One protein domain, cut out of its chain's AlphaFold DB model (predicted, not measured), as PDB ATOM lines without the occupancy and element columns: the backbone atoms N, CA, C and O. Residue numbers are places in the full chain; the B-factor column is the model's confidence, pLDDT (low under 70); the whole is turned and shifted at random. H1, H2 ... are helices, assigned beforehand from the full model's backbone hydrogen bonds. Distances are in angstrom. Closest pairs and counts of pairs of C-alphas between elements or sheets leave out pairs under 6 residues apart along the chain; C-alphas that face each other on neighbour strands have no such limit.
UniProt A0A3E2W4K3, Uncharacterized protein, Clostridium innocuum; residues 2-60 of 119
ATOM      1  N   ALA A   2      44.391 -41.911  28.223       81.56
ATOM      2  CA  ALA A   2      43.552 -42.961  27.644       81.56
ATOM      3  C   ALA A   2      44.449 -44.063  27.045       81.56
ATOM      4  O   ALA A   2      45.468 -43.736  26.416       81.56
ATOM      5  N   GLY A   3      44.136 -45.340  27.292       84.62
ATOM      6  CA  GLY A   3      44.965 -46.475  26.856       84.62
ATOM      7  C   GLY A   3      45.188 -46.455  25.343       84.62
ATOM      8  O   GLY A   3      46.317 -46.629  24.869       84.62
ATOM      9  N   LYS A   4      44.148 -46.055  24.609       88.06
ATOM     10  CA  LYS A   4      44.153 -45.823  23.163       88.06
ATOM     11  C   LYS A   4      45.170 -44.775  22.704       88.06
ATOM     12  O   LYS A   4      45.910 -44.994  21.744       88.06
ATOM     13  N   GLU A   5      45.259 -43.641  23.395       89.38
ATOM     14  CA  GLU A   5      46.200 -42.568  23.040       89.38
ATOM     15  C   GLU A   5      47.655 -42.959  23.323       89.38
ATOM     16  O   GLU A   5      48.562 -42.584  22.571       89.38
ATOM     17  N   ARG A   6      47.889 -43.752  24.377       90.12
ATOM     18  CA  ARG A   6      49.214 -44.320  24.653       90.12
ATOM     19  C   ARG A   6      49.639 -45.274  23.537       90.12
ATOM     20  O   ARG A   6      50.724 -45.109  22.983       90.12
ATOM     21  N   TYR A   7      48.764 -46.202  23.165       90.69
ATOM     22  CA  TYR A   7      49.013 -47.185  22.113       90.69
ATOM     23  C   TYR A   7      49.300 -46.524  20.753       90.69
ATOM     24  O   TYR A   7      50.321 -46.793  20.114       90.69
ATOM     25  N   LYS A   8      48.482 -45.536  20.368       90.62
ATOM     26  CA  LYS A   8      48.694 -44.718  19.163       90.62
ATOM     27  C   LYS A   8      50.060 -44.033  19.147       90.62
ATOM     28  O   LYS A   8      50.714 -43.979  18.104       90.62
ATOM     29  N   ARG A   9      50.480 -43.469  20.284       89.69
ATOM     30  CA  ARG A   9      51.766 -42.772  20.404       89.69
ATOM     31  C   ARG A   9      52.935 -43.737  20.235       89.69
ATOM     32  O   ARG A   9      53.885 -43.385  19.539       89.69
ATOM     33  N   GLU A  10      52.861 -44.923  20.832       91.19
ATOM     34  CA  GLU A  10      53.907 -45.940  20.702       91.19
ATOM     35  C   GLU A  10      54.057 -46.405  19.247       91.19
ATOM     36  O   GLU A  10      55.161 -46.346  18.705       91.19
ATOM     37  N   ILE A  11      52.957 -46.720  18.554       90.00
ATOM     38  CA  ILE A  11      53.000 -47.070  17.122       90.00
ATOM     39  C   ILE A  11      53.583 -45.918  16.282       90.00
ATOM     40  O   ILE A  11      54.449 -46.125  15.432       90.00
ATOM     41  N   ALA A  12      53.156 -44.676  16.537       88.94
ATOM     42  CA  ALA A  12      53.641 -43.504  15.805       88.94
ATOM     43  C   ALA A  12      55.151 -43.249  15.967       88.94
ATOM     44  O   ALA A  12      55.773 -42.677  15.066       88.94
ATOM     45  N   LEU A  13      55.728 -43.620  17.114       88.94
ATOM     46  CA  LEU A  13      57.160 -43.491  17.397       88.94
ATOM     47  C   LEU A  13      57.986 -44.580  16.711       88.94
ATOM     48  O   LEU A  13      59.113 -44.309  16.300       88.94
ATOM     49  N   LEU A  14      57.423 -45.778  16.574       88.56
ATOM     50  CA  LEU A  14      58.087 -46.933  15.975       88.56
ATOM     51  C   LEU A  14      58.178 -46.852  14.446       88.56
ATOM     52  O   LEU A  14      59.034 -47.506  13.851       88.56
ATOM     53  N   PHE A  15      57.341 -46.041  13.790       86.19
ATOM     54  CA  PHE A  15      57.433 -45.886  12.343       86.19
ATOM     55  C   PHE A  15      58.766 -45.242  11.914       86.19
ATOM     56  O   PHE A  15      59.036 -44.085  12.258       86.19
ATOM     57  N   PRO A  16      59.567 -45.914  11.060       76.69
ATOM     58  CA  PRO A  16      60.835 -45.367  10.565       76.69
ATOM     59  C   PRO A  16      60.633 -44.149   9.650       76.69
ATOM     60  O   PRO A  16      61.540 -43.338   9.431       76.69
ATOM     61  N   TYR A  17      59.427 -44.006   9.100       71.25
ATOM     62  CA  TYR A  17      59.038 -42.930   8.209       71.25
ATOM     63  C   TYR A  17      57.778 -42.266   8.786       71.25
ATOM     64  O   TYR A  17      56.844 -42.943   9.188       71.25
ATOM     65  N   ARG A  18      57.750 -40.928   8.873       74.00
ATOM     66  CA  ARG A  18      56.535 -40.158   9.213       74.00
ATOM     67  C   ARG A  18      55.881 -39.583   7.954       74.00
ATOM     68  O   ARG A  18      55.692 -38.373   7.825       74.00
ATOM     69  N   SER A  19      55.600 -40.439   6.984       79.31
ATOM     70  CA  SER A  19      54.913 -40.097   5.738       79.31
ATOM     71  C   SER A  19      53.404 -39.955   5.944       79.31
ATOM     72  O   SER A  19      52.826 -40.440   6.918       79.31
ATOM     73  N   LYS A  20      52.729 -39.319   4.976       82.00
ATOM     74  CA  LYS A  20      51.260 -39.232   4.947       82.00
ATOM     75  C   LYS A  20      50.604 -40.618   4.955       82.00
ATOM     76  O   LYS A  20      49.576 -40.780   5.594       82.00
ATOM     77  N   LYS A  21      51.216 -41.614   4.301       83.31
ATOM     78  CA  LYS A  21      50.695 -42.991   4.258       83.31
ATOM     79  C   LYS A  21      50.675 -43.655   5.637       83.31
ATOM     80  O   LYS A  21      49.638 -44.175   6.014       83.31
ATOM     81  N   GLU A  22      51.767 -43.553   6.408       85.94
ATOM     82  CA  GLU A  22      51.807 -44.081   7.783       85.94
ATOM     83  C   GLU A  22      50.781 -43.380   8.682       85.94
ATOM     84  O   GLU A  22      50.113 -44.029   9.478       85.94
ATOM     85  N   LYS A  23      50.596 -42.061   8.519       86.56
ATOM     86  CA  LYS A  23      49.563 -41.320   9.261       86.56
ATOM     87  C   LYS A  23      48.147 -41.789   8.926       86.56
ATOM     88  O   LYS A  23      47.339 -41.912   9.838       86.56
ATOM     89  N   VAL A  24      47.848 -42.019   7.646       88.19
ATOM     90  CA  VAL A  24      46.533 -42.516   7.212       88.19
ATOM     91  C   VAL A  24      46.308 -43.928   7.738       88.19
ATOM     92  O   VAL A  24      45.290 -44.153   8.377       88.19
ATOM     93  N   PHE A  25      47.280 -44.828   7.563       88.94
ATOM     94  CA  PHE A  25      47.220 -46.185   8.107       88.94
ATOM     95  C   PHE A  25      46.950 -46.173   9.611       88.94
ATOM     96  O   PHE A  25      45.979 -46.775  10.054       88.94
ATOM     97  N   LEU A  26      47.751 -45.432  10.383       89.75
ATOM     98  CA  LEU A  26      47.586 -45.351  11.830       89.75
ATOM     99  C   LEU A  26      46.210 -44.799  12.204       89.75
ATOM    100  O   LEU A  26      45.575 -45.310  13.114       89.75
ATOM    101  N   ASN A  27      45.729 -43.762  11.518       89.31
ATOM    102  CA  ASN A  27      44.432 -43.181  11.847       89.31
ATOM    103  C   ASN A  27      43.280 -44.150  11.548       89.31
ATOM    104  O   ASN A  27      42.386 -44.285  12.375       89.31
ATOM    105  N   THR A  28      43.326 -44.853  10.413       89.25
ATOM    106  CA  THR A  28      42.348 -45.892  10.062       89.25
ATOM    107  C   THR A  28      42.424 -47.081  11.020       89.25
ATOM    108  O   THR A  28      41.394 -47.583  11.451       89.25
ATOM    109  N   PHE A  29      43.626 -47.498  11.418       88.69
ATOM    110  CA  PHE A  29      43.822 -48.578  12.383       88.69
ATOM    111  C   PHE A  29      43.231 -48.220  13.755       88.69
ATOM    112  O   PHE A  29      42.445 -48.975  14.312       88.69
ATOM    113  N   MET A  30      43.511 -47.011  14.251       89.00
ATOM    114  CA  MET A  30      42.995 -46.523  15.535       89.00
ATOM    115  C   MET A  30      41.483 -46.232  15.538       89.00
ATOM    116  O   MET A  30      40.911 -46.069  16.616       89.00
ATOM    117  N   GLN A  31      40.833 -46.112  14.374       88.75
ATOM    118  CA  GLN A  31      39.373 -45.959  14.294       88.75
ATOM    119  C   GLN A  31      38.639 -47.236  14.700       88.75
ATOM    120  O   GLN A  31      37.554 -47.135  15.261       88.75
ATOM    121  N   ASN A  32      39.246 -48.401  14.468       87.12
ATOM    122  CA  ASN A  32      38.645 -49.694  14.794       87.12
ATOM    123  C   ASN A  32      38.870 -50.110  16.258       87.12
ATOM    124  O   ASN A  32      38.257 -51.064  16.714       87.12
ATOM    125  N   ILE A  33      39.745 -49.404  16.981       88.06
ATOM    126  CA  ILE A  33      40.087 -49.690  18.379       88.06
ATOM    127  C   ILE A  33      39.179 -48.858  19.286       88.06
ATOM    128  O   ILE A  33      39.194 -47.624  19.203       88.06
ATOM    129  N   GLU A  34      38.412 -49.495  20.164       85.19
ATOM    130  CA  GLU A  34      37.648 -48.796  21.204       85.19
ATOM    131  C   GLU A  34      38.569 -48.248  22.306       85.19
ATOM    132  O   GLU A  34      39.739 -48.617  22.414       85.19
ATOM    133  N   ASP A  35      38.088 -47.280  23.088       83.88
ATOM    134  CA  ASP A  35      38.896 -46.735  24.180       83.88
ATOM    135  C   ASP A  35      38.824 -47.669  25.393       83.88
ATOM    136  O   ASP A  35      37.813 -47.719  26.087       83.88
ATOM    137  N   ALA A  36      39.898 -48.424  25.613       85.31
ATOM    138  CA  ALA A  36      40.027 -49.446  26.648       85.31
ATOM    139  C   ALA A  36      41.368 -49.316  27.393       85.31
ATOM    140  O   ALA A  36      42.172 -48.409  27.108       85.31
ATOM    141  N   ASP A  37      41.634 -50.203  28.361       89.00
ATOM    142  CA  ASP A  37      42.947 -50.221  29.007       89.00
ATOM    143  C   ASP A  37      44.034 -50.630  28.003       89.00
ATOM    144  O   ASP A  37      43.826 -51.421  27.084       89.00
ATOM    145  N   TYR A  38      45.241 -50.093  28.182       88.19
ATOM    146  CA  TYR A  38      46.359 -50.388  27.289       88.19
ATOM    147  C   TYR A  38      46.637 -51.894  27.174       88.19
ATOM    148  O   TYR A  38      46.989 -52.361  26.092       88.19
ATOM    149  N   LYS A  39      46.494 -52.654  28.268       88.50
ATOM    150  CA  LYS A  39      46.747 -54.100  28.246       88.50
ATOM    151  C   LYS A  39      45.732 -54.849  27.387       88.50
ATOM    152  O   LYS A  39      46.147 -55.691  26.603       88.50
ATOM    153  N   GLU A  40      44.457 -54.493  27.497       88.25
ATOM    154  CA  GLU A  40      43.369 -55.093  26.715       88.25
ATOM    155  C   GLU A  40      43.573 -54.825  25.220       88.25
ATOM    156  O   GLU A  40      43.521 -55.742  24.405       88.25
ATOM    157  N   ILE A  41      43.945 -53.588  24.865       88.38
ATOM    158  CA  ILE A  41      44.257 -53.221  23.477       88.38
ATOM    159  C   ILE A  41      45.437 -54.044  22.941       88.38
ATOM    160  O   ILE A  41      45.405 -54.503  21.804       88.38
ATOM    161  N   VAL A  42      46.491 -54.238  23.738       89.81
ATOM    162  CA  VAL A  42      47.664 -55.028  23.322       89.81
ATOM    163  C   VAL A  42      47.335 -56.514  23.178       89.81
ATOM    164  O   VAL A  42      47.916 -57.171  22.316       89.81
ATOM    165  N   GLU A  43      46.437 -57.045  24.002       89.75
ATOM    166  CA  GLU A  43      46.016 -58.447  23.948       89.75
ATOM    167  C   GLU A  43      45.145 -58.730  22.717       89.75
ATOM    168  O   GLU A  43      45.358 -59.729  22.032       89.75
ATOM    169  N   GLU A  44      44.231 -57.818  22.382       88.88
ATOM    170  CA  GLU A  44      43.300 -57.979  21.261       88.88
ATOM    171  C   GLU A  44      43.913 -57.586  19.902       88.88
ATOM    172  O   GLU A  44      43.733 -58.285  18.905       88.88
ATOM    173  N   TRP A  45      44.686 -56.494  19.851       87.62
ATOM    174  CA  TRP A  45      45.237 -55.927  18.604       87.62
ATOM    175  C   TRP A  45      46.721 -56.225  18.391       87.62
ATOM    176  O   TRP A  45      47.286 -55.919  17.335       87.62
ATOM    177  N   GLY A  46      47.368 -56.828  19.386       89.19
ATOM    178  CA  GLY A  46      48.785 -57.150  19.363       89.19
ATOM    179  C   GLY A  46      49.692 -55.990  19.779       89.19
ATOM    180  O   GLY A  46      49.311 -54.817  19.870       89.19
ATOM    181  N   ALA A  47      50.958 -56.332  20.024       91.56
ATOM    182  CA  ALA A  47      51.967 -55.375  20.453       91.56
ATOM    183  C   ALA A  47      52.238 -54.304  19.371       91.56
ATOM    184  O   ALA A  47      52.354 -54.649  18.191       91.56
ATOM    185  N   PRO A  48      52.469 -53.030  19.753       88.81
ATOM    186  CA  PRO A  48      52.760 -51.939  18.814       88.81
ATOM    187  C   PRO A  48      53.868 -52.257  17.798       88.81
ATOM    188  O   PRO A  48      53.785 -51.875  16.632       88.81
ATOM    189  N   ILE A  49      54.901 -52.990  18.227       90.00
ATOM    190  CA  ILE A  49      56.029 -53.408  17.382       90.00
ATOM    191  C   ILE A  49      55.578 -54.392  16.299       90.00
ATOM    192  O   ILE A  49      55.977 -54.242  15.145       90.00
ATOM    193  N   ALA A  50      54.734 -55.363  16.649       90.31
ATOM    194  CA  ALA A  50      54.233 -56.360  15.707       90.31
ATOM    195  C   ALA A  50      53.355 -55.712  14.626       90.31
ATOM    196  O   ALA A  50      53.495 -56.034  13.449       90.31
ATOM    197  N   VAL A  51      52.526 -54.734  15.006       89.56
ATOM    198  CA  VAL A  51      51.691 -53.960  14.071       89.56
ATOM    199  C   VAL A  51      52.538 -53.146  13.089       89.56
ATOM    200  O   VAL A  51      52.245 -53.082  11.895       89.56
ATOM    201  N   VAL A  52      53.612 -52.513  13.565       88.69
ATOM    202  CA  VAL A  52      54.520 -51.766  12.678       88.69
ATOM    203  C   VAL A  52      55.287 -52.711  11.760       88.69
ATOM    204  O   VAL A  52      55.468 -52.393  10.584       88.69
ATOM    205  N   TYR A  53      55.712 -53.866  12.272       88.06
ATOM    206  CA  TYR A  53      56.416 -54.871  11.485       88.06
ATOM    207  C   TYR A  53      55.540 -55.410  10.353       88.06
ATOM    208  O   TYR A  53      55.963 -55.361   9.201       88.06
ATOM    209  N   SER A  54      54.300 -55.810  10.646       88.19
ATOM    210  CA  SER A  54      53.363 -56.304   9.630       88.19
ATOM    211  C   SER A  54      53.047 -55.245   8.571       88.19
ATOM    212  O   SER A  54      52.974 -55.554   7.384       88.19
ATOM    213  N   TYR A  55      52.948 -53.969   8.958       87.56
ATOM    214  CA  TYR A  55      52.784 -52.869   8.003       87.56
ATOM    215  C   TYR A  55      54.011 -52.666   7.094       87.56
ATOM    216  O   TYR A  55      53.866 -52.270   5.934       87.56
ATOM    217  N   ILE A  56      55.225 -52.883   7.607       84.44
ATOM    218  CA  ILE A  56      56.459 -52.791   6.812       84.44
ATOM    219  C   ILE A  56      56.598 -54.008   5.897       84.44
ATOM    220  O   ILE A  56      56.945 -53.834   4.734       84.44
ATOM    221  N   GLU A  57      56.296 -55.203   6.395       84.88
ATOM    222  CA  GLU A  57      56.323 -56.455   5.634       84.88
ATOM    223  C   GLU A  57      55.289 -56.458   4.501       84.88
ATOM    224  O   GLU A  57      55.589 -56.875   3.385       84.88
ATOM    225  N   ALA A  58      54.101 -55.899   4.744       83.56
ATOM    226  CA  ALA A  58      53.078 -55.711   3.720       83.56
ATOM    227  C   ALA A  58      53.450 -54.645   2.671       83.56
ATOM    228  O   ALA A  58      52.782 -54.535   1.638       83.56
ATOM    229  N   GLN A  59      54.475 -53.821   2.914       80.44
ATOM    230  CA  GLN A  59      54.953 -52.879   1.909       80.44
ATOM    231  C   GLN A  59      55.917 -53.549   0.941       80.44
ATOM    232  O   GLN A  59      56.933 -54.119   1.320       80.44
ATOM    233  N   ASP A  60      55.634 -53.354  -0.343       76.19
ATOM    234  CA  ASP A  60      56.496 -53.824  -1.415       76.19
ATOM    235  C   ASP A  60      57.920 -53.253  -1.275       76.19
ATOM    236  O   ASP A  60      58.130 -52.038  -1.117       76.19
TER     237      ASP A  60
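This is residues 2 to 60 of the 119 residues of an uncharacterized protein of Clostridium innocuum (UniProt A0A3E2W4K3). A helical hairpin, H1 and H2 side by side, is covered on one side by a second layer in which the short H3 and then H4 follow each other and cross it slantwise. H1 is the hub of this elongated body: H2, H3 and H4 each pack on it, while H4 passes near H2 as well. The printed part has 59 residues, with four named helices in the order H1, H2, H3, H4 and no named strand; its class is all helix. It is compact, with a radius of gyration of the C-alphas of 10.9 A, and spans 32 by 18 by 18 A.

The hub is H1, residues 3 to 14, which touches the three other helices. H2, residues 20 to 31, touches H1 with residues 26 to 30 alone; the closest C-alphas are those of Lys 8 and Met 30, 7.0 A apart. H1 and H2 run opposite ways at a shallow tilt of 22 degrees and form a helical hairpin. H4, residues 48 to 57, touches H1, with the C-alphas of Ile 11 and Pro 48 closest at 5.2 A, and runs the same way at a steep tilt of 45 degrees. H3, residues 38 to 45, touches residues 3 to 7 of H1 alone; the closest C-alphas are those of Gly 3 and Tyr 38, 4.2 A apart. H1 and H3 run the same way at a steep tilt of 68 degrees, only just short of about perpendicular. H3 and H4 are close but not clearly touching, with the C-alphas of Val 42 and Pro 48 closest at 7.5 A, and run the same way at a shallow tilt of 31 degrees. H2 and H4 are near each other, and H2 and H3 are apart. In H1, H2, H3 and H4 every O i to N i+4 pair is within hydrogen-bond range.

H1 begins at C-alpha 3 at (44.965, -46.475, 26.856) and measures 17.1 A from first to last C-alpha. H2, residues 20 to 31, measures 16.6 A and begins at C-alpha 20 at (51.260, -39.232, 4.947). H3, residues 38 to 45, is the shortest at 10.4 A. H4, residues 48 to 57, measures 14.4 A and ends at C-alpha 57 at (56.323, -56.455, 5.634).

The two C-alphas farthest apart are those of Ala 2 and Asp 60, 33.6 A. The printed part has no cut. The links H1 to H2 and H3 to H4 are tight, the link H2 to H3 is short, and no link is long. The mean pLDDT of the printed part is 86.8, and no printed residue is under 70.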